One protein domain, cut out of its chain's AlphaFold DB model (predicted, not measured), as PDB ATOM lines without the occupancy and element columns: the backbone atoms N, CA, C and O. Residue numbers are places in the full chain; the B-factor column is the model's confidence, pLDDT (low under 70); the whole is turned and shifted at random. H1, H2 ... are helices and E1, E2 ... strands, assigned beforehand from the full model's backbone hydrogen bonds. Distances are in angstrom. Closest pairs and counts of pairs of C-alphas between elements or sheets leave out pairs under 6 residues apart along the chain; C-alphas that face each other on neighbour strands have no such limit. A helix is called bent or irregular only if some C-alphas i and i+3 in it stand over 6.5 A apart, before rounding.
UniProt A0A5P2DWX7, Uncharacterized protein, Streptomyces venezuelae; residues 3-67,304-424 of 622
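AT A GLANCE: This is residues 3 to 67 and 304 to 424 of the 622 residues of an uncharacterized protein of Streptomyces venezuelae (UniProt A0A5P2DWX7). A small antiparallel sheet, E4 E5 E6, has H1 and H4 over one face, and H4 joins H5 and H6 in a cluster of crossed helices. The short strand pair E3 E7 packs on this cluster and on the first part of H7, and the long helices H7 and H8 make a V. The hairpin E1 E2 sits near E4, while H2 and H3 lie at the periphery. The printed part has 186 residues with eight named helices and seven named strands, in the order E1 E2 H1 H2 H3 E3 E4 E5 E6 H4 H5 H6 E7 H7 H8; the class is mixed, helices and strands. It is compact, with a radius of gyration of the C-alphas of 15.7 A and a rounded outline of 42 by 35 by 33 A.

IN THESE COORDINATES: E4, residues 318 to 323, is 15.9 A long and begins at C-alpha 318, (-12.111, -27.981, 15.498). E5 is residues 326 to 331, 16.6 A, and E6 residues 339 to 341. H1 is residues 32 to 38, H4 343 to 351, H5 364 to 371 and H6 375 to 383. E3, residues 312 to 314, pairs with E7, 387 to 389. H7, residues 390 to 405, spans 21.0 A, and H8, 409 to 424, spans 23.3 A, ending at C-alpha 424, (0.522, -40.875, 9.754). E1 is residues 9 to 14, E2 21 to 25, H2 47 to 55 and H3 59 to 63.

HOW THE PARTS SIT: E4, E5 and E6 form a meander, each strand the antiparallel neighbour of the one before; N 321 and O 328 are 2.8 A apart, N 329 and O 339 2.8 A. H1 stands up from this sheet over E5, at a height over the sheet of 9.3 A. H4 is on the same face. The hub H4 touches H1 at Ser 35 and Pro 343, C-alphas 4.4 A apart, H5 at Ala 348 and Ser 371, 5.1 A, and H6 at Ala 345 and Ala 377, 5.8 A. In the hairpin E1 and E2, N 13 and O 22 are 2.9 A apart; between E3 and E7, N 313 and O 388 are 2.8 A apart. H1 and H2 touch, about perpendicular at 79 degrees, closest at the C-alphas of Leu 33 and Phe 49, 6.1 A. H2 and H3 touch only at the corner, and only just, with 3 pairs of C-alphas within 8 A. H7 is irregular, C-alphas 399 and 402 being 7.0 A apart, and its residues 400 to 403 touch H8. H1 to H6 have every O i to N i+4 pair within hydrogen-bond range; H7 has 10 of 12 and H8 11 of 12.

THE WHOLE: The C-alphas farthest apart are those of Glu 47 and Arg 423, 44.4 A. Residues 68 to 303 are not printed, and C-alphas 67 and 304 are 29.8 A apart. Of the links printed whole, H4 to H5 is long, with 12 residues. Mean pLDDT of the printed part is 83.3; 26 residues are under 70, among them residues 5 to 9, 25 to 29 and 304 to 308.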
ATOM      1  N   PRO A   3     -17.611 -24.871  15.978       69.50
ATOM      2  CA  PRO A   3     -17.821 -23.541  15.413       69.50
ATOM      3  C   PRO A   3     -19.003 -23.530  14.428       69.50
ATOM      4  O   PRO A   3     -19.224 -24.492  13.692       69.50
ATOM      5  N   GLN A   4     -19.757 -22.428  14.387       71.75
ATOM      6  CA  GLN A   4     -20.900 -22.246  13.486       71.75
ATOM      7  C   GLN A   4     -20.868 -20.875  12.792       71.75
ATOM      8  O   GLN A   4     -20.514 -19.859  13.391       71.75
ATOM      9  N   ILE A   5     -21.262 -20.854  11.512       61.16
ATOM     10  CA  ILE A   5     -21.408 -19.627  10.701       61.16
ATOM     11  C   ILE A   5     -22.875 -19.175  10.592       61.16
ATOM     12  O   ILE A   5     -23.146 -18.008  10.311       61.16
ATOM     13  N   GLN A   6     -23.836 -20.077  10.805       57.50
ATOM     14  CA  GLN A   6     -25.256 -19.758  10.681       57.50
ATOM     15  C   GLN A   6     -25.794 -19.033  11.928       57.50
ATOM     16  O   GLN A   6     -25.658 -19.531  13.047       57.50
ATOM     17  N   ALA A   7     -26.488 -17.909  11.699       54.19
ATOM     18  CA  ALA A   7     -27.123 -17.037  12.698       54.19
ATOM     19  C   ALA A   7     -26.146 -16.284  13.634       54.19
ATOM     20  O   ALA A   7     -24.933 -16.320  13.455       54.19
ATOM     21  N   ASP A   8     -26.668 -15.580  14.647       57.22
ATOM     22  CA  ASP A   8     -25.882 -14.901  15.703       57.22
ATOM     23  C   ASP A   8     -25.165 -15.897  16.665       57.22
ATOM     24  O   ASP A   8     -24.748 -15.549  17.774       57.22
ATOM     25  N   ALA A   9     -25.043 -17.164  16.260       57.44
ATOM     26  CA  ALA A   9     -24.441 -18.265  16.998       57.44
ATOM     27  C   ALA A   9     -22.998 -18.495  16.538       57.44
ATOM     28  O   ALA A   9     -22.745 -18.619  15.342       57.44
ATOM     29  N   ARG A  10     -22.053 -18.600  17.479       74.25
ATOM     30  CA  ARG A  10     -20.643 -18.921  17.174       74.25
ATOM     31  C   ARG A  10     -20.272 -20.356  17.497       74.25
ATOM     32  O   ARG A  10     -19.358 -20.889  16.876       74.25
ATOM     33  N   TRP A  11     -20.999 -20.971  18.422       82.12
ATOM     34  CA  TRP A  11     -20.741 -22.321  18.884       82.12
ATOM     35  C   TRP A  11     -22.040 -23.120  18.948       82.12
ATOM     36  O   TRP A  11     -23.083 -22.595  19.345       82.12
ATOM     37  N   VAL A  12     -21.969 -24.401  18.603       83.50
ATOM     38  CA  VAL A  12     -23.042 -25.369  18.850       83.50
ATOM     39  C   VAL A  12     -22.534 -26.502  19.722       83.50
ATOM     40  O   VAL A  12     -21.462 -27.066  19.491       83.50
ATOM     41  N   SER A  13     -23.307 -26.837  20.749       84.62
ATOM     42  CA  SER A  13     -23.137 -28.066  21.515       84.62
ATOM     43  C   SER A  13     -24.094 -29.127  21.004       84.62
ATOM     44  O   SER A  13     -25.231 -28.813  20.665       84.62
ATOM     45  N   VAL A  14     -23.648 -30.378  20.982       83.25
ATOM     46  CA  VAL A  14     -24.501 -31.536  20.719       83.25
ATOM     47  C   VAL A  14     -24.321 -32.493  21.882       83.25
ATOM     48  O   VAL A  14     -23.207 -32.947  22.140       83.25
ATOM     49  N   ASP A  15     -25.413 -32.789  22.569       83.38
ATOM     50  CA  ASP A  15     -25.453 -33.848  23.567       83.38
ATOM     51  C   ASP A  15     -25.691 -35.179  22.844       83.38
ATOM     52  O   ASP A  15     -26.745 -35.395  22.248       83.38
ATOM     53  N   ALA A  16     -24.703 -36.075  22.866       80.75
ATOM     54  CA  ALA A  16     -24.788 -37.364  22.179       80.75
ATOM     55  C   ALA A  16     -25.816 -38.327  22.799       80.75
ATOM     56  O   ALA A  16     -26.307 -39.209  22.095       80.75
ATOM     57  N   ALA A  17     -26.135 -38.184  24.089       78.62
ATOM     58  CA  ALA A  17     -27.098 -39.036  24.779       78.62
ATOM     59  C   ALA A  17     -28.537 -38.602  24.478       78.62
ATOM     60  O   ALA A  17     -29.376 -39.437  24.139       78.62
ATOM     61  N   THR A  18     -28.822 -37.298  24.547       81.25
ATOM     62  CA  THR A  18     -30.173 -36.770  24.273       81.25
ATOM     63  C   THR A  18     -30.401 -36.384  22.812       81.25
ATOM     64  O   THR A  18     -31.541 -36.151  22.409       81.25
ATOM     65  N   ARG A  19     -29.329 -36.322  22.010       80.62
ATOM     66  CA  ARG A  19     -29.294 -35.881  20.601       80.62
ATOM     67  C   ARG A  19     -29.771 -34.444  20.391       80.62
ATOM     68  O   ARG A  19     -30.127 -34.058  19.279       80.62
ATOM     69  N   LYS A  20     -29.799 -33.644  21.457       83.12
ATOM     70  CA  LYS A  20     -30.187 -32.236  21.395       83.12
ATOM     71  C   LYS A  20     -28.996 -31.387  20.976       83.12
ATOM     72  O   LYS A  20     -27.887 -31.559  21.481       83.12
ATOM     73  N   ALA A  21     -29.254 -30.456  20.064       83.25
ATOM     74  CA  ALA A  21     -28.310 -29.418  19.689       83.25
ATOM     75  C   ALA A  21     -28.674 -28.113  20.401       83.25
ATOM     76  O   ALA A  21     -29.844 -27.729  20.455       83.25
ATOM     77  N   TYR A  22     -27.665 -27.427  20.919       84.50
ATOM     78  CA  TYR A  22     -27.813 -26.170  21.635       84.50
ATOM     79  C   TYR A  22     -26.923 -25.116  21.002       84.50
ATOM     80  O   TYR A  22     -25.732 -25.338  20.784       84.50
ATOM     81  N   VAL A  23     -27.500 -23.949  20.746       81.62
ATOM     82  CA  VAL A  23     -26.743 -22.773  20.338       81.62
ATOM     83  C   VAL A  23     -26.103 -22.151  21.571       81.62
ATOM     84  O   VAL A  23     -26.792 -21.736  22.501       81.62
ATOM     85  N   LEU A  24     -24.781 -22.050  21.552       80.88
ATOM     86  CA  LEU A  24     -24.004 -21.307  22.530       80.88
ATOM     87  C   LEU A  24     -23.649 -19.962  21.884       80.88
ATOM     88  O   LEU A  24     -22.754 -19.855  21.039       80.88
ATOM     89  N   SER A  25     -24.445 -18.940  22.204       66.75
ATOM     90  CA  SER A  25     -24.287 -17.610  21.616       66.75
ATOM     91  C   SER A  25     -23.237 -16.783  22.357       66.75
ATOM     92  O   SER A  25     -23.094 -16.845  23.577       66.75
ATOM     93  N   GLY A  26     -22.535 -15.981  21.564       56.22
ATOM     94  CA  GLY A  26     -21.704 -14.862  21.968       56.22
ATOM     95  C   GLY A  26     -21.558 -13.980  20.736       56.22
ATOM     96  O   GLY A  26     -20.655 -14.184  19.925       56.22
ATOM     97  N   LYS A  27     -22.509 -13.070  20.500       54.25
ATOM     98  CA  LYS A  27     -22.392 -12.106  19.400       54.25
ATOM     99  C   LYS A  27     -21.300 -11.112  19.764       54.25
ATOM    100  O   LYS A  27     -21.550 -10.195  20.539       54.25
ATOM    101  N   ASP A  28     -20.099 -11.345  19.243       57.84
ATOM    102  CA  ASP A  28     -18.925 -10.478  19.430       57.84
ATOM    103  C   ASP A  28     -18.593 -10.225  20.906       57.84
ATOM    104  O   ASP A  28     -18.017  -9.207  21.279       57.84
ATOM    105  N   ARG A  29     -19.006 -11.170  21.755       60.19
ATOM    106  CA  ARG A  29     -18.834 -11.166  23.200       60.19
ATOM    107  C   ARG A  29     -18.455 -12.560  23.652       60.19
ATOM    108  O   ARG A  29     -18.853 -13.556  23.045       60.19
ATOM    109  N   GLU A  30     -17.707 -12.588  24.740       70.50
ATOM    110  CA  GLU A  30     -17.352 -13.783  25.483       70.50
ATOM    111  C   GLU A  30     -18.592 -14.657  25.746       70.50
ATOM    112  O   GLU A  30     -19.630 -14.178  26.212       70.50
ATOM    113  N   CYS A  31     -18.499 -15.955  25.450       85.88
ATOM    114  CA  CYS A  31     -19.503 -16.907  25.909       85.88
ATOM    115  C   CYS A  31     -19.203 -17.221  27.376       85.88
ATOM    116  O   CYS A  31     -18.334 -18.043  27.663       85.88
ATOM    117  N   ALA A  32     -19.913 -16.563  28.297       88.19
ATOM    118  CA  ALA A  32     -19.634 -16.639  29.733       88.19
ATOM    119  C   ALA A  32     -19.584 -18.082  30.262       88.19
ATOM    120  O   ALA A  32     -18.718 -18.402  31.071       88.19
ATOM    121  N   LEU A  33     -20.443 -18.971  29.744       89.25
ATOM    122  CA  LEU A  33     -20.397 -20.392  30.078       89.25
ATOM    123  C   LEU A  33     -19.086 -21.044  29.619       89.25
ATOM    124  O   LEU A  33     -18.427 -21.695  30.419       89.25
ATOM    125  N   LEU A  34     -18.675 -20.871  28.358       90.00
ATOM    126  CA  LEU A  34     -17.437 -21.481  27.859       90.00
ATOM    127  C   LEU A  34     -16.204 -20.943  28.584       90.00
ATOM    128  O   LEU A  34     -15.304 -21.713  28.904       90.00
ATOM    129  N   SER A  35     -16.184 -19.650  28.893       89.56
ATOM    130  CA  SER A  35     -15.122 -19.044  29.691       89.56
ATOM    131  C   SER A  35     -15.101 -19.533  31.130       89.56
ATOM    132  O   SER A  35     -14.031 -19.783  31.677       89.56
ATOM    133  N   TRP A  36     -16.270 -19.718  31.745       91.06
ATOM    134  CA  TRP A  36     -16.375 -20.329  33.066       91.06
ATOM    135  C   TRP A  36     -15.816 -21.758  33.068       91.06
ATOM    136  O   TRP A  36     -15.076 -22.118  33.978       91.06
ATOM    137  N   ILE A  37     -16.083 -22.539  32.016       90.44
ATOM    138  CA  ILE A  37     -15.498 -23.877  31.839       90.44
ATOM    139  C   ILE A  37     -13.981 -23.790  31.630       90.44
ATOM    140  O   ILE A  37     -13.236 -24.557  32.231       90.44
ATOM    141  N   ALA A  38     -13.515 -22.848  30.805       90.88
ATOM    142  CA  ALA A  38     -12.101 -22.649  30.489       90.88
ATOM    143  C   ALA A  38     -11.238 -22.339  31.725       90.88
ATOM    144  O   ALA A  38     -10.075 -22.731  31.762       90.88
ATOM    145  N   ARG A  39     -11.808 -21.705  32.762       91.00
ATOM    146  CA  ARG A  39     -11.126 -21.446  34.047       91.00
ATOM    147  C   ARG A  39     -10.812 -22.715  34.848       91.00
ATOM    148  O   ARG A  39      -9.959 -22.670  35.727       91.00
ATOM    149  N   GLY A  40     -11.457 -23.848  34.554       87.44
ATOM    150  CA  GLY A  40     -11.153 -25.122  35.210       87.44
ATOM    151  C   GLY A  40     -11.302 -25.047  36.731       87.44
ATOM    152  O   GLY A  40     -12.366 -24.692  37.229       87.44
ATOM    153  N   GLU A  41     -10.233 -25.356  37.466       78.62
ATOM    154  CA  GLU A  41     -10.191 -25.305  38.938       78.62
ATOM    155  C   GLU A  41     -10.353 -23.887  39.514       78.62
ATOM    156  O   GLU A  41     -10.812 -23.731  40.641       78.62
ATOM    157  N   GLU A  42     -10.040 -22.849  38.734       75.81
ATOM    158  CA  GLU A  42     -10.165 -21.441  39.140       75.81
ATOM    159  C   GLU A  42     -11.590 -20.892  38.947       75.81
ATOM    160  O   GLU A  42     -11.845 -19.700  39.126       75.81
ATOM    161  N   ARG A  43     -12.543 -21.735  38.528       80.81
ATOM    162  CA  ARG A  43     -13.920 -21.300  38.289       80.81
ATOM    163  C   ARG A  43     -14.630 -20.990  39.610       80.81
ATOM    164  O   ARG A  43     -14.723 -21.833  40.500       80.81
ATOM    165  N   GLU A  44     -15.204 -19.796  39.714       82.88
ATOM    166  CA  GLU A  44     -16.104 -19.465  40.821       82.88
ATOM    167  C   GLU A  44     -17.360 -20.344  40.769       82.88
ATOM    168  O   GLU A  44     -17.866 -20.670  39.690       82.88
ATOM    169  N   ALA A  45     -17.881 -20.736  41.933       82.56
ATOM    170  CA  ALA A  45     -19.117 -21.504  41.998       82.56
ATOM    171  C   ALA A  45     -20.274 -20.692  41.392       82.56
ATOM    172  O   ALA A  45     -20.565 -19.582  41.829       82.56
ATOM    173  N   SER A  46     -20.948 -21.261  40.393       89.56
ATOM    174  CA  SER A  46     -22.141 -20.676  39.777       89.56
ATOM    175  C   SER A  46     -23.202 -21.754  39.626       89.56
ATOM    176  O   SER A  46     -23.028 -22.699  38.853       89.56
ATOM    177  N   GLU A  47     -24.306 -21.630  40.363       88.94
ATOM    178  CA  GLU A  47     -25.434 -22.564  40.249       88.94
ATOM    179  C   GLU A  47     -26.040 -22.525  38.842       88.94
ATOM    180  O   GLU A  47     -26.339 -23.571  38.268       88.94
ATOM    181  N   GLU A  48     -26.137 -21.330  38.253       91.06
ATOM    182  CA  GLU A  48     -26.646 -21.118  36.897       91.06
ATOM    183  C   GLU A  48     -25.800 -21.856  35.849       91.06
ATOM    184  O   GLU A  48     -26.334 -22.638  35.060       91.06
ATOM    185  N   PHE A  49     -24.475 -21.667  35.854       89.44
ATOM    186  CA  PHE A  49     -23.597 -22.335  34.887       89.44
ATOM    187  C   PHE A  49     -23.469 -23.832  35.148       89.44
ATOM    188  O   PHE A  49     -23.366 -24.603  34.194       89.44
ATOM    189  N   THR A  50     -23.553 -24.264  36.406       88.00
ATOM    190  CA  THR A  50     -23.620 -25.692  36.747       88.00
ATOM    191  C   THR A  50     -24.880 -26.332  36.163       88.00
ATOM    192  O   THR A  50     -24.803 -27.367  35.496       88.00
ATOM    193  N   ALA A  51     -26.039 -25.691  36.339       87.69
ATOM    194  CA  ALA A  51     -27.304 -26.150  35.773       87.69
ATOM    195  C   ALA A  51     -27.277 -26.151  34.237       87.69
ATOM    196  O   ALA A  51     -27.727 -27.118  33.619       87.69
ATOM    197  N   ALA A  52     -26.699 -25.116  33.619       87.44
ATOM    198  CA  ALA A  52     -26.526 -25.040  32.172       87.44
ATOM    199  C   ALA A  52     -25.609 -26.157  31.647       87.44
ATOM    200  O   ALA A  52     -25.986 -26.865  30.717       87.44
ATOM    201  N   ALA A  53     -24.443 -26.380  32.261       86.31
ATOM    202  CA  ALA A  53     -23.528 -27.455  31.881       86.31
ATOM    203  C   ALA A  53     -24.195 -28.835  31.979       86.31
ATOM    204  O   ALA A  53     -24.065 -29.646  31.061       86.31
ATOM    205  N   LYS A  54     -24.978 -29.073  33.035       85.62
ATOM    206  CA  LYS A  54     -25.771 -30.298  33.183       85.62
ATOM    207  C   LYS A  54     -26.831 -30.443  32.090       85.62
ATOM    208  O   LYS A  54     -26.953 -31.507  31.494       85.62
ATOM    209  N   ALA A  55     -27.569 -29.378  31.777       83.19
ATOM    210  CA  ALA A  55     -28.582 -29.394  30.718       83.19
ATOM    211  C   ALA A  55     -27.988 -29.655  29.319       83.19
ATOM    212  O   ALA A  55     -28.661 -30.210  28.450       83.19
ATOM    213  N   LEU A  56     -26.726 -29.274  29.113       80.81
ATOM    214  CA  LEU A  56     -25.969 -29.503  27.883       80.81
ATOM    215  C   LEU A  56     -25.271 -30.874  27.830       80.81
ATOM    216  O   LEU A  56     -24.573 -31.138  26.851       80.81
ATOM    217  N   GLY A  57     -25.398 -31.709  28.871       79.19
ATOM    218  CA  GLY A  57     -24.688 -32.990  28.981       79.19
ATOM    219  C   GLY A  57     -23.169 -32.842  29.145       79.19
ATOM    220  O   GLY A  57     -22.416 -33.774  28.881       79.19
ATOM    221  N   ILE A  58     -22.698 -31.654  29.536       81.56
ATOM    222  CA  ILE A  58     -21.273 -31.351  29.709       81.56
ATOM    223  C   ILE A  58     -20.757 -31.884  31.055       81.56
ATOM    224  O   ILE A  58     -19.606 -32.308  31.131       81.56
ATOM    225  N   SER A  59     -21.595 -31.893  32.101       73.25
ATOM    226  CA  SER A  59     -21.220 -32.385  33.440       73.25
ATOM    227  C   SER A  59     -20.693 -33.818  33.409       73.25
ATOM    228  O   SER A  59     -19.669 -34.113  34.017       73.25
ATOM    229  N   ASP A  60     -21.330 -34.679  32.618       70.69
ATOM    230  CA  ASP A  60     -20.985 -36.099  32.513       70.69
ATOM    231  C   ASP A  60     -19.578 -36.297  31.918       70.69
ATOM    232  O   ASP A  60     -18.885 -37.262  32.236       70.69
ATOM    233  N   ALA A  61     -19.125 -35.363  31.071       67.38
ATOM    234  CA  ALA A  61     -17.780 -35.378  30.500       67.38
ATOM    235  C   ALA A  61     -16.696 -34.959  31.511       67.38
ATOM    236  O   ALA A  61     -15.542 -35.349  31.356       67.38
ATOM    237  N   TRP A  62     -17.045 -34.181  32.542       72.94
ATOM    238  CA  TRP A  62     -16.118 -33.744  33.599       72.94
ATOM    239  C   TRP A  62     -15.963 -34.754  34.717       72.94
ATOM    240  O   TRP A  62     -14.911 -34.820  35.344       72.94
ATOM    241  N   GLU A  63     -17.016 -35.515  34.979       72.00
ATOM    242  CA  GLU A  63     -17.016 -36.539  36.018       72.00
ATOM    243  C   GLU A  63     -16.291 -37.816  35.560       72.00
ATOM    244  O   GLU A  63     -15.898 -38.633  36.392       72.00
ATOM    245  N   SER A  64     -16.058 -37.975  34.248       71.38
ATOM    246  CA  SER A  64     -15.293 -39.097  33.703       71.38
ATOM    247  C   SER A  64     -13.779 -38.834  33.772       71.38
ATOM    248  O   SER A  64     -13.307 -37.888  33.138       71.38
ATOM    249  N   PRO A  65     -12.986 -39.684  34.454       67.50
ATOM    250  CA  PRO A  65     -11.524 -39.555  34.487       67.50
ATOM    251  C   PRO A  65     -10.881 -39.759  33.105       67.50
ATOM    252  O   PRO A  65      -9.828 -39.195  32.821       67.50
ATOM    253  N   GLU A  66     -11.543 -40.515  32.226       69.62
ATOM    254  CA  GLU A  66     -11.185 -40.677  30.818       69.62
ATOM    255  C   GLU A  66     -12.433 -40.375  29.973       69.62
ATOM    256  O   GLU A  66     -13.302 -41.240  29.814       69.62
ATOM    257  N   PRO A  67     -12.626 -39.132  29.496       65.75
ATOM    258  CA  PRO A  67     -13.754 -38.832  28.626       65.75
ATOM    259  C   PRO A  67     -13.631 -39.651  27.328       65.75
ATOM    260  O   PRO A  67     -12.515 -39.821  26.827       65.75
ATOM    261  N   GLY A 304       6.470 -26.882   9.675       45.66
ATOM    262  CA  GLY A 304       6.735 -26.303  10.988       45.66
ATOM    263  C   GLY A 304       6.041 -24.941  11.117       45.66
ATOM    264  O   GLY A 304       5.819 -24.273  10.104       45.66
ATOM    265  N   PRO A 305       5.677 -24.515  12.337       46.84
ATOM    266  CA  PRO A 305       4.952 -23.272  12.528       46.84
ATOM    267  C   PRO A 305       5.908 -22.097  12.315       46.84
ATOM    268  O   PRO A 305       6.734 -21.782  13.167       46.84
ATOM    269  N   THR A 306       5.792 -21.419  11.183       54.88
ATOM    270  CA  THR A 306       5.990 -19.971  11.174       54.88
ATOM    271  C   THR A 306       4.621 -19.346  11.408       54.88
ATOM    272  O   THR A 306       3.624 -19.846  10.892       54.88
ATOM    273  N   VAL A 307       4.553 -18.290  12.221       63.66
ATOM    274  CA  VAL A 307       3.363 -17.437  12.335       63.66
ATOM    275  C   VAL A 307       3.580 -16.277  11.363       63.66
ATOM    276  O   VAL A 307       4.144 -15.258  11.759       63.66
ATOM    277  N   PRO A 308       3.256 -16.418  10.063       68.06
ATOM    278  CA  PRO A 308       3.285 -15.274   9.168       68.06
ATOM    279  C   PRO A 308       2.313 -14.209   9.681       68.06
ATOM    280  O   PRO A 308       1.232 -14.539  10.176       68.06
ATOM    281  N   ASP A 309       2.688 -12.938   9.547       73.81
ATOM    282  CA  ASP A 309       1.788 -11.805   9.779       73.81
ATOM    283  C   ASP A 309       0.775 -11.724   8.626       73.81
ATOM    284  O   ASP A 309       0.929 -10.980   7.658       73.81
ATOM    285  N   THR A 310      -0.218 -12.606   8.686       86.75
ATOM    286  CA  THR A 310      -1.321 -12.738   7.735       86.75
ATOM    287  C   THR A 310      -2.647 -12.751   8.491       86.75
ATOM    288  O   THR A 310      -2.682 -12.753   9.720       86.75
ATOM    289  N   GLU A 311      -3.759 -12.743   7.768       91.50
ATOM    290  CA  GLU A 311      -5.066 -12.954   8.378       91.50
ATOM    291  C   GLU A 311      -5.228 -14.406   8.824       91.50
ATOM    292  O   GLU A 311      -4.866 -15.334   8.100       91.50
ATOM    293  N   TYR A 312      -5.830 -14.607   9.993       92.12
ATOM    294  CA  TYR A 312      -6.154 -15.924  10.529       92.12
ATOM    295  C   TYR A 312      -7.653 -16.091  10.702       92.12
ATOM    296  O   TYR A 312      -8.377 -15.133  10.967       92.12
ATOM    297  N   ARG A 313      -8.137 -17.324  10.582       92.88
ATOM    298  CA  ARG A 313      -9.524 -17.679  10.885       92.88
ATOM    299  C   ARG A 313      -9.569 -18.953  11.704       92.88
ATOM    300  O   ARG A 313      -8.674 -19.796  11.641       92.88
ATOM    301  N   THR A 314     -10.657 -19.097  12.438       92.44
ATOM    302  CA  THR A 314     -10.956 -20.301  13.207       92.44
ATOM    303  C   THR A 314     -11.068 -21.509  12.289       92.44
ATOM    304  O   THR A 314     -11.766 -21.468  11.271       92.44
ATOM    305  N   ASN A 315     -10.372 -22.587  12.648       92.88
ATOM    306  CA  ASN A 315     -10.396 -23.839  11.908       92.88
ATOM    307  C   ASN A 315     -11.800 -24.477  11.980       92.88
ATOM    308  O   ASN A 315     -12.267 -24.782  13.078       92.88
ATOM    309  N   PRO A 316     -12.490 -24.726  10.851       92.00
ATOM    310  CA  PRO A 316     -13.813 -25.348  10.888       92.00
ATOM    311  C   PRO A 316     -13.791 -26.786  11.394       92.00
ATOM    312  O   PRO A 316     -14.831 -27.277  11.793       92.00
ATOM    313  N   LEU A 317     -12.649 -27.474  11.370       93.00
ATOM    314  CA  LEU A 317     -12.517 -28.871  11.793       93.00
ATOM    315  C   LEU A 317     -12.100 -28.997  13.262       93.00
ATOM    316  O   LEU A 317     -11.517 -30.008  13.655       93.00
ATOM    317  N   LEU A 318     -12.365 -27.966  14.067       92.12
ATOM    318  CA  LEU A 318     -12.111 -27.981  15.498       92.12
ATOM    319  C   LEU A 318     -13.377 -28.314  16.292       92.12
ATOM    320  O   LEU A 318     -14.489 -27.938  15.913       92.12
ATOM    321  N   SER A 319     -13.199 -28.953  17.443       91.50
ATOM    322  CA  SER A 319     -14.216 -29.033  18.483       91.50
ATOM    323  C   SER A 319     -13.666 -28.568  19.830       91.50
ATOM    324  O   SER A 319     -12.465 -28.621  20.090       91.50
ATOM    325  N   LEU A 320     -14.559 -28.072  20.686       90.81
ATOM    326  CA  LEU A 320     -14.252 -27.777  22.081       90.81
ATOM    327  C   LEU A 320     -14.681 -28.959  22.948       90.81
ATOM    328  O   LEU A 320     -15.858 -29.357  22.916       90.81
ATOM    329  N   VAL A 321     -13.726 -29.479  23.713       88.81
ATOM    330  CA  VAL A 321     -13.838 -30.653  24.575       88.81
ATOM    331  C   VAL A 321     -13.732 -30.199  26.029       88.81
ATOM    332  O   VAL A 321     -12.675 -29.733  26.459       88.81
ATOM    333  N   PRO A 322     -14.823 -30.275  26.796       88.00
ATOM    334  CA  PRO A 322     -14.826 -29.862  28.187       88.00
ATOM    335  C   PRO A 322     -14.286 -31.019  29.062       88.00
ATOM    336  O   PRO A 322     -14.650 -32.175  28.858       88.00
ATOM    337  N   ARG A 323     -13.399 -30.716  30.016       87.38
ATOM    338  CA  ARG A 323     -12.779 -31.658  30.973       87.38
ATOM    339  C   ARG A 323     -12.869 -31.118  32.403       87.38
ATOM    340  O   ARG A 323     -13.193 -29.949  32.598       87.38
ATOM    341  N   ALA A 324     -12.585 -31.967  33.394       82.62
ATOM    342  CA  ALA A 324     -12.633 -31.595  34.813       82.62
ATOM    343  C   ALA A 324     -11.791 -30.345  35.138       82.62
ATOM    344  O   ALA A 324     -12.197 -29.504  35.936       82.62
ATOM    345  N   ASP A 325     -10.643 -30.220  34.477       87.62
ATOM    346  CA  ASP A 325      -9.610 -29.212  34.700       87.62
ATOM    347  C   ASP A 325      -9.660 -28.035  33.707       87.62
ATOM    348  O   ASP A 325      -8.839 -27.115  33.787       87.62
ATOM    349  N   GLY A 326     -10.608 -28.015  32.765       91.81
ATOM    350  CA  GLY A 326     -10.777 -26.884  31.853       91.81
ATOM    351  C   GLY A 326     -11.465 -27.202  30.529       91.81
ATOM    352  O   GLY A 326     -12.066 -28.257  30.326       91.81
ATOM    353  N   LEU A 327     -11.361 -26.261  29.592       91.81
ATOM    354  CA  LEU A 327     -11.839 -26.407  28.220       91.81
ATOM    355  C   LEU A 327     -10.658 -26.625  27.281       91.81
ATOM    356  O   LEU A 327      -9.634 -25.963  27.415       91.81
ATOM    357  N   TYR A 328     -10.812 -27.512  26.305       92.06
ATOM    358  CA  TYR A 328      -9.754 -27.863  25.369       92.06
ATOM    359  C   TYR A 328     -10.214 -27.712  23.919       92.06
ATOM    360  O   TYR A 328     -11.364 -28.009  23.607       92.06
ATOM    361  N   ALA A 329      -9.323 -27.296  23.021       91.81
ATOM    362  CA  ALA A 329      -9.514 -27.384  21.578       91.81
ATOM    363  C   ALA A 329      -8.931 -28.698  21.043       91.81
ATOM    364  O   ALA A 329      -7.759 -29.010  21.267       91.81
ATOM    365  N   GLN A 330      -9.747 -29.435  20.294       91.69
ATOM    366  CA  GLN A 330      -9.343 -30.586  19.496       91.69
ATOM    367  C   GLN A 330      -9.450 -30.226  18.018       91.69
ATOM    368  O   GLN A 330     -10.531 -29.879  17.550       91.69
ATOM    369  N   VAL A 331      -8.357 -30.331  17.266       91.88
ATOM    370  CA  VAL A 331      -8.373 -30.160  15.808       91.88
ATOM    371  C   VAL A 331      -8.395 -31.537  15.156       91.88
ATOM    372  O   VAL A 331      -7.398 -32.248  15.168       91.88
ATOM    373  N   HIS A 332      -9.526 -31.913  14.563       91.00
ATOM    374  CA  HIS A 332      -9.751 -33.276  14.070       91.00
ATOM    375  C   HIS A 332      -8.958 -33.608  12.800       91.00
ATOM    376  O   HIS A 332      -8.732 -34.773  12.502       91.00
ATOM    377  N   SER A 333      -8.497 -32.600  12.054       86.25
ATOM    378  CA  SER A 333      -7.636 -32.792  10.879       86.25
ATOM    379  C   SER A 333      -6.162 -33.030  11.213       86.25
ATOM    380  O   SER A 333      -5.355 -33.215  10.302       86.25
ATOM    381  N   GLU A 334      -5.800 -33.001  12.494       82.38
ATOM    382  CA  GLU A 334      -4.433 -33.117  12.984       82.38
ATOM    383  C   GLU A 334      -4.330 -34.255  14.001       82.38
ATOM    384  O   GLU A 334      -5.132 -34.342  14.924       82.38
ATOM    385  N   ARG A 335      -3.280 -35.080  13.928       72.00
ATOM    386  CA  ARG A 335      -2.892 -35.957  15.050       72.00
ATOM    387  C   ARG A 335      -2.103 -35.175  16.109       72.00
ATOM    388  O   ARG A 335      -1.013 -35.575  16.513       72.00
ATOM    389  N   ARG A 336      -2.620 -34.017  16.521       68.44
ATOM    390  CA  ARG A 336      -2.059 -33.221  17.620       68.44
ATOM    391  C   ARG A 336      -2.846 -33.494  18.899       68.44
ATOM    392  O   ARG A 336      -4.013 -33.871  18.852       68.44
ATOM    393  N   GLY A 337      -2.179 -33.331  20.040       69.00
ATOM    394  CA  GLY A 337      -2.844 -33.362  21.340       69.00
ATOM    395  C   GLY A 337      -3.850 -32.217  21.489       69.00
ATOM    396  O   GLY A 337      -3.917 -31.307  20.664       69.00
ATOM    397  N   LEU A 338      -4.631 -32.266  22.562       83.56
ATOM    398  CA  LEU A 338      -5.553 -31.193  22.912       83.56
ATOM    399  C   LEU A 338      -4.796 -29.945  23.376       83.56
ATOM    400  O   LEU A 338      -3.858 -30.060  24.164       83.56
ATOM    401  N   ALA A 339      -5.243 -28.765  22.951       89.06
ATOM    402  CA  ALA A 339      -4.740 -27.488  23.457       89.06
ATOM    403  C   ALA A 339      -5.684 -26.952  24.539       89.06
ATOM    404  O   ALA A 339      -6.886 -26.835  24.290       89.06
ATOM    405  N   ARG A 340      -5.174 -26.653  25.738       91.81
ATOM    406  CA  ARG A 340      -5.994 -26.073  26.814       91.81
ATOM    407  C   ARG A 340      -6.341 -24.633  26.446       91.81
ATOM    408  O   ARG A 340      -5.491 -23.888  25.979       91.81
ATOM    409  N   LEU A 341      -7.591 -24.240  26.644       92.88
ATOM    410  CA  LEU A 341      -8.072 -22.906  26.311       92.88
ATOM    411  C   LEU A 341      -8.206 -22.059  27.565       92.88
ATOM    412  O   LEU A 341      -8.846 -22.464  28.533       92.88
ATOM    413  N   THR A 342      -7.668 -20.848  27.502       92.50
ATOM    414  CA  THR A 342      -7.988 -19.764  28.431       92.50
ATOM    415  C   THR A 342      -9.289 -19.063  28.003       92.50
ATOM    416  O   THR A 342      -9.687 -19.157  26.835       92.50
ATOM    417  N   PRO A 343      -9.966 -18.317  28.897       90.38
ATOM    418  CA  PRO A 343     -11.147 -17.520  28.532       90.38
ATOM    419  C   PRO A 343     -10.907 -16.557  27.353       90.38
ATOM    420  O   PRO A 343     -11.738 -16.415  26.451       90.38
ATOM    421  N   GLU A 344      -9.728 -15.937  27.315       90.88
ATOM    422  CA  GLU A 344      -9.326 -15.040  26.232       90.88
ATOM    423  C   GLU A 344      -9.109 -15.782  24.899       90.88
ATOM    424  O   GLU A 344      -9.506 -15.278  23.845       90.88
ATOM    425  N   ALA A 345      -8.587 -17.016  24.928       91.94
ATOM    426  CA  ALA A 345      -8.447 -17.863  23.742       91.94
ATOM    427  C   ALA A 345      -9.812 -18.292  23.172       91.94
ATOM    428  O   ALA A 345     -10.002 -18.302  21.953       91.94
ATOM    429  N   VAL A 346     -10.799 -18.581  24.031       90.69
ATOM    430  CA  VAL A 346     -12.183 -18.863  23.598       90.69
ATOM    431  C   VAL A 346     -12.776 -17.664  22.855       90.69
ATOM    432  O   VAL A 346     -13.398 -17.826  21.800       90.69
ATOM    433  N   THR A 347     -12.558 -16.457  23.376       88.81
ATOM    434  CA  THR A 347     -13.043 -15.216  22.754       88.81
ATOM    435  C   THR A 347     -12.332 -14.946  21.426       88.81
ATOM    436  O   THR A 347     -12.992 -14.594  20.446       88.81
ATOM    437  N   ALA A 348     -11.020 -15.195  21.345       90.50
ATOM    438  CA  ALA A 348     -10.251 -15.083  20.105       90.50
ATOM    439  C   ALA A 348     -10.784 -16.021  19.005       90.50
ATOM    440  O   ALA A 348     -11.024 -15.578  17.879       90.50
ATOM    441  N   LEU A 349     -11.057 -17.290  19.335       90.62
ATOM    442  CA  LEU A 349     -11.663 -18.257  18.408       90.62
ATOM    443  C   LEU A 349     -13.075 -17.839  17.967       90.62
ATOM    444  O   LEU A 349     -13.446 -18.010  16.806       90.62
ATOM    445  N   ALA A 350     -13.881 -17.277  18.869       86.94
ATOM    446  CA  ALA A 350     -15.212 -16.782  18.518       86.94
ATOM    447  C   ALA A 350     -15.151 -15.568  17.574       86.94
ATOM    448  O   ALA A 350     -15.949 -15.485  16.636       86.94
ATOM    449  N   TYR A 351     -14.205 -14.653  17.805       87.00
ATOM    450  CA  TYR A 351     -13.983 -13.467  16.977       87.00
ATOM    451  C   TYR A 351     -13.481 -13.831  15.572       87.00
ATOM    452  O   TYR A 351     -14.005 -13.315  14.582       87.00
ATOM    453  N   ALA A 352     -12.527 -14.765  15.487       89.69
ATOM    454  CA  ALA A 352     -11.895 -15.204  14.243       89.69
ATOM    455  C   ALA A 352     -12.753 -16.165  13.393       89.69
ATOM    456  O   ALA A 352     -12.339 -16.556  12.296       89.69
ATOM    457  N   ASN A 353     -13.959 -16.531  13.848       86.38
ATOM    458  CA  ASN A 353     -14.924 -17.244  13.014       86.38
ATOM    459  C   ASN A 353     -15.323 -16.380  11.801       86.38
ATOM    460  O   ASN A 353     -15.591 -15.185  11.967       86.38
ATOM    461  N   PRO A 354     -15.425 -16.957  10.587       82.75
ATOM    462  CA  PRO A 354     -15.822 -16.192   9.412       82.75
ATOM    463  C   PRO A 354     -17.169 -15.485   9.611       82.75
ATOM    464  O   PRO A 354     -18.149 -16.077  10.078       82.75
ATOM    465  N   SER A 355     -17.227 -14.203   9.245       76.62
ATOM    466  CA  SER A 355     -18.490 -13.471   9.164       76.62
ATOM    467  C   SER A 355     -19.132 -13.725   7.800       76.62
ATOM    468  O   SER A 355     -18.443 -13.841   6.787       76.62
ATOM    469  N   THR A 356     -20.463 -13.757   7.743       67.75
ATOM    470  CA  THR A 356     -21.196 -13.793   6.464       67.75
ATOM    471  C   THR A 356     -20.967 -12.536   5.618       67.75
ATOM    472  O   THR A 356     -21.248 -12.551   4.425       67.75
ATOM    473  N   ARG A 357     -20.444 -11.459   6.222       69.50
ATOM    474  CA  ARG A 357     -20.099 -10.192   5.565       69.50
ATOM    475  C   ARG A 357     -18.664 -10.156   5.025       69.50
ATOM    476  O   ARG A 357     -18.366  -9.280   4.224       69.50
ATOM    477  N   GLY A 358     -17.796 -11.090   5.430       66.50
ATOM    478  CA  GLY A 358     -16.406 -11.195   4.963       66.50
ATOM    479  C   GLY A 358     -15.489 -10.033   5.366       66.50
ATOM    480  O   GLY A 358     -14.395  -9.912   4.838       66.50
ATOM    481  N   ASP A 359     -15.927  -9.179   6.285       67.56
ATOM    482  CA  ASP A 359     -15.357  -7.859   6.574       67.56
ATOM    483  C   ASP A 359     -14.500  -7.801   7.846       67.56
ATOM    484  O   ASP A 359     -13.982  -6.742   8.187       67.56
ATOM    485  N   ARG A 360     -14.370  -8.910   8.584       76.38
ATOM    486  CA  ARG A 360     -13.702  -8.892   9.891       76.38
ATOM    487  C   ARG A 360     -12.185  -8.876   9.749       76.38
ATOM    488  O   ARG A 360     -11.658  -9.888   9.274       76.38
ATOM    489  N   PRO A 361     -11.495  -7.836  10.247       78.31
ATOM    490  CA  PRO A 361     -10.046  -7.853  10.372       78.31
ATOM    491  C   PRO A 361      -9.643  -8.993  11.312       78.31
ATOM    492  O   PRO A 361     -10.265  -9.183  12.363       78.31
ATOM    493  N   SER A 362      -8.675  -9.809  10.911       84.12
ATOM    494  CA  SER A 362      -8.269 -10.988  11.677       84.12
ATOM    495  C   SER A 362      -6.772 -11.262  11.640       84.12
ATOM    496  O   SER A 362      -6.331 -12.409  11.763       84.12
ATOM    497  N   ARG A 363      -5.965 -10.209  11.507       90.38
ATOM    498  CA  ARG A 363      -4.533 -10.295  11.805       90.38
ATOM    499  C   ARG A 363      -4.324 -10.514  13.306       90.38
ATOM    500  O   ARG A 363      -5.174 -10.100  14.101       90.38
ATOM    501  N   PRO A 364      -3.193 -11.097  13.742       87.94
ATOM    502  CA  PRO A 364      -2.952 -11.372  15.158       87.94
ATOM    503  C   PRO A 364      -3.141 -10.150  16.068       87.94
ATOM    504  O   PRO A 364      -3.750 -10.267  17.126       87.94
ATOM    505  N   ALA A 365      -2.682  -8.962  15.653       87.19
ATOM    506  CA  ALA A 365      -2.862  -7.727  16.421       87.19
ATOM    507  C   ALA A 365      -4.342  -7.334  16.591       87.19
ATOM    508  O   ALA A 365      -4.751  -6.950  17.683       87.19
ATOM    509  N   GLU A 366      -5.145  -7.491  15.540       89.69
ATOM    510  CA  GLU A 366      -6.568  -7.135  15.528       89.69
ATOM    511  C   GLU A 366      -7.394  -8.126  16.352       89.69
ATOM    512  O   GLU A 366      -8.279  -7.715  17.101       89.69
ATOM    513  N   ILE A 367      -7.073  -9.425  16.266       88.56
ATOM    514  CA  ILE A 367      -7.674 -10.460  17.119       88.56
ATOM    515  C   ILE A 367      -7.435 -10.105  18.586       88.56
ATOM    516  O   ILE A 367      -8.385 -10.077  19.361       88.56
ATOM    517  N   ARG A 368      -6.192  -9.775  18.954       90.44
ATOM    518  CA  ARG A 368      -5.834  -9.390  20.327       90.44
ATOM    519  C   ARG A 368      -6.593  -8.155  20.797       90.44
ATOM    520  O   ARG A 368      -7.117  -8.163  21.906       90.44
ATOM    521  N   GLU A 369      -6.658  -7.117  19.966       89.62
ATOM    522  CA  GLU A 369      -7.365  -5.873  20.283       89.62
ATOM    523  C   GLU A 369      -8.851  -6.121  20.580       89.62
ATOM    524  O   GLU A 369      -9.379  -5.600  21.559       89.62
ATOM    525  N   HIS A 370      -9.512  -6.962  19.781       86.69
ATOM    526  CA  HIS A 370     -10.954  -7.189  19.894       86.69
ATOM    527  C   HIS A 370     -11.333  -8.286  20.893       86.69
ATOM    528  O   HIS A 370     -12.431  -8.248  21.449       86.69
ATOM    529  N   SER A 371     -10.465  -9.273  21.118       86.56
ATOM    530  CA  SER A 371     -10.741 -10.391  22.027       86.56
ATOM    531  C   SER A 371     -10.123 -10.227  23.414       86.56
ATOM    532  O   SER A 371     -10.428 -11.025  24.297       86.56
ATOM    533  N   GLY A 372      -9.219  -9.259  23.596       88.19
ATOM    534  CA  GLY A 372      -8.422  -9.105  24.814       88.19
ATOM    535  C   GLY A 372      -7.358 -10.191  25.008       88.19
ATOM    536  O   GLY A 372      -6.792 -10.286  26.092       88.19
ATOM    537  N   ALA A 373      -7.081 -11.018  23.992       89.38
ATOM    538  CA  ALA A 373      -6.123 -12.115  24.113       89.38
ATOM    539  C   ALA A 373      -4.674 -11.628  24.197       89.38
ATOM    540  O   ALA A 373      -4.254 -10.698  23.496       89.38
ATOM    541  N   SER A 374      -3.883 -12.304  25.029       91.44
ATOM    542  CA  SER A 374      -2.439 -12.108  25.070       91.44
ATOM    543  C   SER A 374      -1.775 -12.556  23.753       91.44
ATOM    544  O   SER A 374      -2.320 -13.393  23.026       91.44
ATOM    545  N   PRO A 375      -0.576 -12.031  23.417       89.75
ATOM    546  CA  PRO A 375       0.209 -12.541  22.289       89.75
ATOM    547  C   PRO A 375       0.420 -14.058  22.361       89.75
ATOM    548  O   PRO A 375       0.200 -14.753  21.374       89.75
ATOM    549  N   ALA A 376       0.753 -14.561  23.556       89.25
ATOM    550  CA  ALA A 376       1.013 -15.974  23.797       89.25
ATOM    551  C   ALA A 376      -0.220 -16.848  23.513       89.25
ATOM    552  O   ALA A 376      -0.088 -17.887  22.875       89.25
ATOM    553  N   ALA A 377      -1.420 -16.404  23.908       89.94
ATOM    554  CA  ALA A 377      -2.653 -17.140  23.630       89.94
ATOM    555  C   ALA A 377      -2.935 -17.253  22.122       89.94
ATOM    556  O   ALA A 377      -3.329 -18.314  21.641       89.94
ATOM    557  N   VAL A 378      -2.712 -16.186  21.346       89.75
ATOM    558  CA  VAL A 378      -2.893 -16.238  19.884       89.75
ATOM    559  C   VAL A 378      -1.834 -17.125  19.226       89.75
ATOM    560  O   VAL A 378      -2.175 -17.941  18.371       89.75
ATOM    561  N   GLU A 379      -0.571 -17.017  19.644       88.50
ATOM    562  CA  GLU A 379       0.515 -17.886  19.167       88.50
ATOM    563  C   GLU A 379       0.241 -19.365  19.470       88.50
ATOM    564  O   GLU A 379       0.450 -20.215  18.601       88.50
ATOM    565  N   GLU A 380      -0.292 -19.680  20.650       89.06
ATOM    566  CA  GLU A 380      -0.695 -21.036  21.024       89.06
ATOM    567  C   GLU A 380      -1.831 -21.553  20.135       89.06
ATOM    568  O   GLU A 380      -1.745 -22.673  19.637       89.06
ATOM    569  N   LEU A 381      -2.855 -20.740  19.847       91.19
ATOM    570  CA  LEU A 381      -3.943 -21.129  18.941       91.19
ATOM    571  C   LEU A 381      -3.456 -21.398  17.509       91.19
ATOM    572  O   LEU A 381      -3.938 -22.335  16.864       91.19
ATOM    573  N   VAL A 382      -2.509 -20.601  17.005       90.31
ATOM    574  CA  VAL A 382      -1.886 -20.821  15.689       90.31
ATOM    575  C   VAL A 382      -1.020 -22.082  15.711       90.31
ATOM    576  O   VAL A 382      -1.146 -22.941  14.837       90.31
ATOM    577  N   SER A 383      -0.195 -22.246  16.746       86.25
ATOM    578  CA  SER A 383       0.638 -23.435  16.948       86.25
ATOM    579  C   SER A 383      -0.209 -24.704  17.083       86.25
ATOM    580  O   SER A 383       0.131 -25.744  16.526       86.25
ATOM    581  N   ALA A 384      -1.373 -24.629  17.724       88.06
ATOM    582  CA  ALA A 384      -2.327 -25.727  17.836       88.06
ATOM    583  C   ALA A 384      -3.143 -25.973  16.551       88.06
ATOM    584  O   ALA A 384      -3.921 -26.923  16.509       88.06
ATOM    585  N   ARG A 385      -2.984 -25.146  15.502       91.62
ATOM    586  CA  ARG A 385      -3.802 -25.143  14.267       91.62
ATOM    587  C   ARG A 385      -5.296 -24.885  14.519       91.62
ATOM    588  O   ARG A 385      -6.134 -25.188  13.664       91.62
ATOM    589  N   ALA A 386      -5.644 -24.337  15.682       91.94
ATOM    590  CA  ALA A 386      -6.999 -23.891  16.001       91.94
ATOM    591  C   ALA A 386      -7.331 -22.585  15.257       91.94
ATOM    592  O   ALA A 386      -8.473 -22.380  14.839       91.94
ATOM    593  N   LEU A 387      -6.314 -21.752  15.022       92.12
ATOM    594  CA  LEU A 387      -6.312 -20.688  14.021       92.12
ATOM    595  C   LEU A 387      -5.459 -21.112  12.820       92.12
ATOM    596  O   LEU A 387      -4.343 -21.604  12.982       92.12
ATOM    597  N   LEU A 388      -5.984 -20.900  11.616       91.38
ATOM    598  CA  LEU A 388      -5.311 -21.179  10.346       91.38
ATOM    599  C   LEU A 388      -5.183 -19.896   9.520       91.38
ATOM    600  O   LEU A 388      -6.049 -19.026   9.656       91.38
ATOM    601  N   PRO A 389      -4.173 -19.779   8.635       91.50
ATOM    602  CA  PRO A 389      -4.137 -18.714   7.637       91.50
ATOM    603  C   PRO A 389      -5.465 -18.628   6.875       91.50
ATOM    604  O   PRO A 389      -6.062 -19.656   6.542       91.50
ATOM    605  N   ALA A 390      -5.940 -17.410   6.609       89.88
ATOM    606  CA  ALA A 390      -7.292 -17.167   6.112       89.88
ATOM    607  C   ALA A 390      -7.597 -17.927   4.816       89.88
ATOM    608  O   ALA A 390      -8.663 -18.529   4.724       89.88
ATOM    609  N   ASP A 391      -6.664 -17.990   3.866       87.81
ATOM    610  CA  ASP A 391      -6.856 -18.726   2.610       87.81
ATOM    611  C   ASP A 391      -7.091 -20.229   2.842       87.81
ATOM    612  O   ASP A 391      -8.017 -20.821   2.280       87.81
ATOM    613  N   GLU A 392      -6.298 -20.847   3.726       89.19
ATOM    614  CA  GLU A 392      -6.446 -22.260   4.092       89.19
ATOM    615  C   GLU A 392      -7.782 -22.496   4.807       89.19
ATOM    616  O   GLU A 392      -8.553 -23.393   4.443       89.19
ATOM    617  N   ALA A 393      -8.081 -21.657   5.802       90.12
ATOM    618  CA  ALA A 393      -9.298 -21.748   6.590       90.12
ATOM    619  C   ALA A 393     -10.551 -21.573   5.727       90.12
ATOM    620  O   ALA A 393     -11.493 -22.352   5.850       90.12
ATOM    621  N   MET A 394     -10.575 -20.577   4.841       88.94
ATOM    622  CA  MET A 394     -11.716 -20.295   3.971       88.94
ATOM    623  C   MET A 394     -11.933 -21.414   2.954       88.94
ATOM    624  O   MET A 394     -13.083 -21.784   2.699       88.94
ATOM    625  N   GLY A 395     -10.858 -22.027   2.447       88.62
ATOM    626  CA  GLY A 395     -10.946 -23.248   1.650       88.62
ATOM    627  C   GLY A 395     -11.599 -24.402   2.419       88.62
ATOM    628  O   GLY A 395     -12.498 -25.065   1.899       88.62
ATOM    629  N   LEU A 396     -11.202 -24.622   3.678       90.56
ATOM    630  CA  LEU A 396     -11.825 -25.633   4.540       90.56
ATOM    631  C   LEU A 396     -13.285 -25.298   4.867       90.56
ATOM    632  O   LEU A 396     -14.128 -26.191   4.832       90.56
ATOM    633  N   TRP A 397     -13.611 -24.034   5.142       90.25
ATOM    634  CA  TRP A 397     -14.978 -23.590   5.419       90.25
ATOM    635  C   TRP A 397     -15.891 -23.783   4.213       90.25
ATOM    636  O   TRP A 397     -17.014 -24.259   4.376       90.25
ATOM    637  N   ALA A 398     -15.411 -23.477   3.005       89.19
ATOM    638  CA  ALA A 398     -16.150 -23.723   1.773       89.19
ATOM    639  C   ALA A 398     -16.479 -25.214   1.601       89.19
ATOM    640  O   ALA A 398     -17.625 -25.553   1.318       89.19
ATOM    641  N   ARG A 399     -15.511 -26.108   1.859       89.62
ATOM    642  CA  ARG A 399     -15.719 -27.569   1.812       89.62
ATOM    643  C   ARG A 399     -16.601 -28.099   2.946       89.62
ATOM    644  O   ARG A 399     -17.327 -29.068   2.760       89.62
ATOM    645  N   SER A 400     -16.540 -27.479   4.122       90.56
ATOM    646  CA  SER A 400     -17.291 -27.906   5.312       90.56
ATOM    647  C   SER A 400     -18.743 -27.434   5.287       90.56
ATOM    648  O   SER A 400     -19.595 -28.043   5.931       90.56
ATOM    649  N   ARG A 401     -19.048 -26.360   4.548       87.75
ATOM    650  CA  ARG A 401     -20.371 -25.728   4.534       87.75
ATOM    651  C   ARG A 401     -21.507 -26.719   4.235       87.75
ATOM    652  O   ARG A 401     -22.394 -26.789   5.080       87.75
ATOM    653  N   PRO A 402     -21.480 -27.546   3.169       88.00
ATOM    654  CA  PRO A 402     -22.585 -28.472   2.898       88.00
ATOM    655  C   PRO A 402     -22.855 -29.451   4.051       88.00
ATOM    656  O   PRO A 402     -24.008 -29.758   4.357       88.00
ATOM    657  N   TRP A 403     -21.798 -29.882   4.749       90.75
ATOM    658  CA  TRP A 403     -21.898 -30.753   5.921       90.75
ATOM    659  C   TRP A 403     -22.561 -30.042   7.097       90.75
ATOM    660  O   TRP A 403     -23.427 -30.612   7.754       90.75
ATOM    661  N   ILE A 404     -22.169 -28.796   7.366       85.69
ATOM    662  CA  ILE A 404     -22.711 -27.994   8.468       85.69
ATOM    663  C   ILE A 404     -24.189 -27.692   8.228       85.69
ATOM    664  O   ILE A 404     -25.017 -27.957   9.096       85.69
ATOM    665  N   GLU A 405     -24.528 -27.200   7.038       83.62
ATOM    666  CA  GLU A 405     -25.895 -26.799   6.682       83.62
ATOM    667  C   GLU A 405     -26.870 -27.984   6.653       83.62
ATOM    668  O   GLU A 405     -28.071 -27.810   6.866       83.62
ATOM    669  N   SER A 406     -26.350 -29.195   6.438       85.06
ATOM    670  CA  SER A 406     -27.136 -30.429   6.418       85.06
ATOM    671  C   SER A 406     -27.168 -31.170   7.757       85.06
ATOM    672  O   SER A 406     -27.751 -32.248   7.819       85.06
ATOM    673  N   GLY A 407     -26.548 -30.644   8.824       84.75
ATOM    674  CA  GLY A 407     -26.503 -31.299  10.141       84.75
ATOM    675  C   GLY A 407     -25.506 -32.465  10.253       84.75
ATOM    676  O   GLY A 407     -25.552 -33.243  11.202       84.75
ATOM    677  N   TRP A 408     -24.581 -32.589   9.301       90.69
ATOM    678  CA  TRP A 408     -23.581 -33.661   9.188       90.69
ATOM    679  C   TRP A 408     -22.200 -33.267   9.717       90.69
ATOM    680  O   TRP A 408     -21.217 -33.978   9.505       90.69
ATOM    681  N   PHE A 409     -22.088 -32.135  10.405       89.69
ATOM    682  CA  PHE A 409     -20.806 -31.671  10.921       89.69
ATOM    683  C   PHE A 409     -20.071 -32.710  11.798       89.69
ATOM    684  O   PHE A 409     -18.876 -32.909  11.586       89.69
ATOM    685  N   PRO A 410     -20.730 -33.466  12.703       91.31
ATOM    686  CA  PRO A 410     -20.036 -34.528  13.431       91.31
ATOM    687  C   PRO A 410     -19.485 -35.635  12.515       91.31
ATOM    688  O   PRO A 410     -18.414 -36.175  12.781       91.31
ATOM    689  N   SER A 411     -20.173 -35.947  11.412       92.88
ATOM    690  CA  SER A 411     -19.702 -36.915  10.413       92.88
ATOM    691  C   SER A 411     -18.464 -36.403   9.675       92.88
ATOM    692  O   SER A 411     -17.537 -37.174   9.432       92.88
ATOM    693  N   LEU A 412     -18.423 -35.099   9.376       93.00
ATOM    694  CA  LEU A 412     -17.242 -34.443   8.812       93.00
ATOM    695  C   LEU A 412     -16.041 -34.553   9.755       93.00
ATOM    696  O   LEU A 412     -14.948 -34.873   9.300       93.00
ATOM    697  N   LEU A 413     -16.235 -34.322  11.056       92.38
ATOM    698  CA  LEU A 413     -15.155 -34.419  12.038       92.38
ATOM    699  C   LEU A 413     -14.599 -35.847  12.155       92.38
ATOM    700  O   LEU A 413     -13.384 -36.015  12.118       92.38
ATOM    701  N   VAL A 414     -15.452 -36.880  12.186       92.50
ATOM    702  CA  VAL A 414     -14.981 -38.282  12.147       92.50
ATOM    703  C   VAL A 414     -14.237 -38.586  10.847       92.50
ATOM    704  O   VAL A 414     -13.252 -39.328  10.844       92.50
ATOM    705  N   HIS A 415     -14.681 -38.014   9.726       94.06
ATOM    706  CA  HIS A 415     -13.945 -38.139   8.477       94.06
ATOM    707  C   HIS A 415     -12.579 -37.449   8.547       94.06
ATOM    708  O   HIS A 415     -11.588 -38.064   8.166       94.06
ATOM    709  N   ALA A 416     -12.498 -36.241   9.106       92.44
ATOM    710  CA  ALA A 416     -11.244 -35.525   9.312       92.44
ATOM    711  C   ALA A 416     -10.262 -36.301  10.206       92.44
ATOM    712  O   ALA A 416      -9.087 -36.385   9.851       92.44
ATOM    713  N   GLU A 417     -10.734 -36.940  11.285       91.00
ATOM    714  CA  GLU A 417      -9.895 -37.805  12.132       91.00
ATOM    715  C   GLU A 417      -9.323 -38.982  11.343       91.00
ATOM    716  O   GLU A 417      -8.137 -39.288  11.460       91.00
ATOM    717  N   ALA A 418     -10.136 -39.606  10.485       91.00
ATOM    718  CA  ALA A 418      -9.668 -40.683   9.621       91.00
ATOM    719  C   ALA A 418      -8.630 -40.192   8.597       91.00
ATOM    720  O   ALA A 418      -7.645 -40.880   8.343       91.00
ATOM    721  N   VAL A 419      -8.806 -38.992   8.030       90.12
ATOM    722  CA  VAL A 419      -7.815 -38.368   7.134       90.12
ATOM    723  C   VAL A 419      -6.500 -38.108   7.876       90.12
ATOM    724  O   VAL A 419      -5.425 -38.432   7.369       90.12
ATOM    725  N   ALA A 420      -6.570 -37.544   9.083       88.00
ATOM    726  CA  ALA A 420      -5.402 -37.261   9.914       88.00
ATOM    727  C   ALA A 420      -4.655 -38.546  10.296       88.00
ATOM    728  O   ALA A 420      -3.429 -38.613  10.207       88.00
ATOM    729  N   GLU A 421      -5.394 -39.587  10.670       86.88
ATOM    730  CA  GLU A 421      -4.861 -40.915  10.941       86.88
ATOM    731  C   GLU A 421      -4.169 -41.512   9.714       86.88
ATOM    732  O   GLU A 421      -2.992 -41.878   9.798       86.88
ATOM    733  N   ALA A 422      -4.845 -41.524   8.564       83.56
ATOM    734  CA  ALA A 422      -4.321 -42.080   7.324       83.56
ATOM    735  C   ALA A 422      -3.024 -41.399   6.859       83.56
ATOM    736  O   ALA A 422      -2.194 -42.053   6.240       83.56
ATOM    737  N   ARG A 423      -2.799 -40.120   7.181       80.25
ATOM    738  CA  ARG A 423      -1.544 -39.410   6.857       80.25
ATOM    739  C   ARG A 423      -0.333 -39.871   7.663       80.25
ATOM    740  O   ARG A 423       0.797 -39.634   7.248       80.25
ATOM    741  N   THR A 424      -0.554 -40.484   8.823       71.88
ATOM    742  CA  THR A 424       0.522 -40.875   9.754       71.88
ATOM    743  C   THR A 424       0.843 -42.362   9.729       71.88
ATOM    744  O   THR A 424       1.878 -42.777  10.247       71.88
TER     745      THR A 424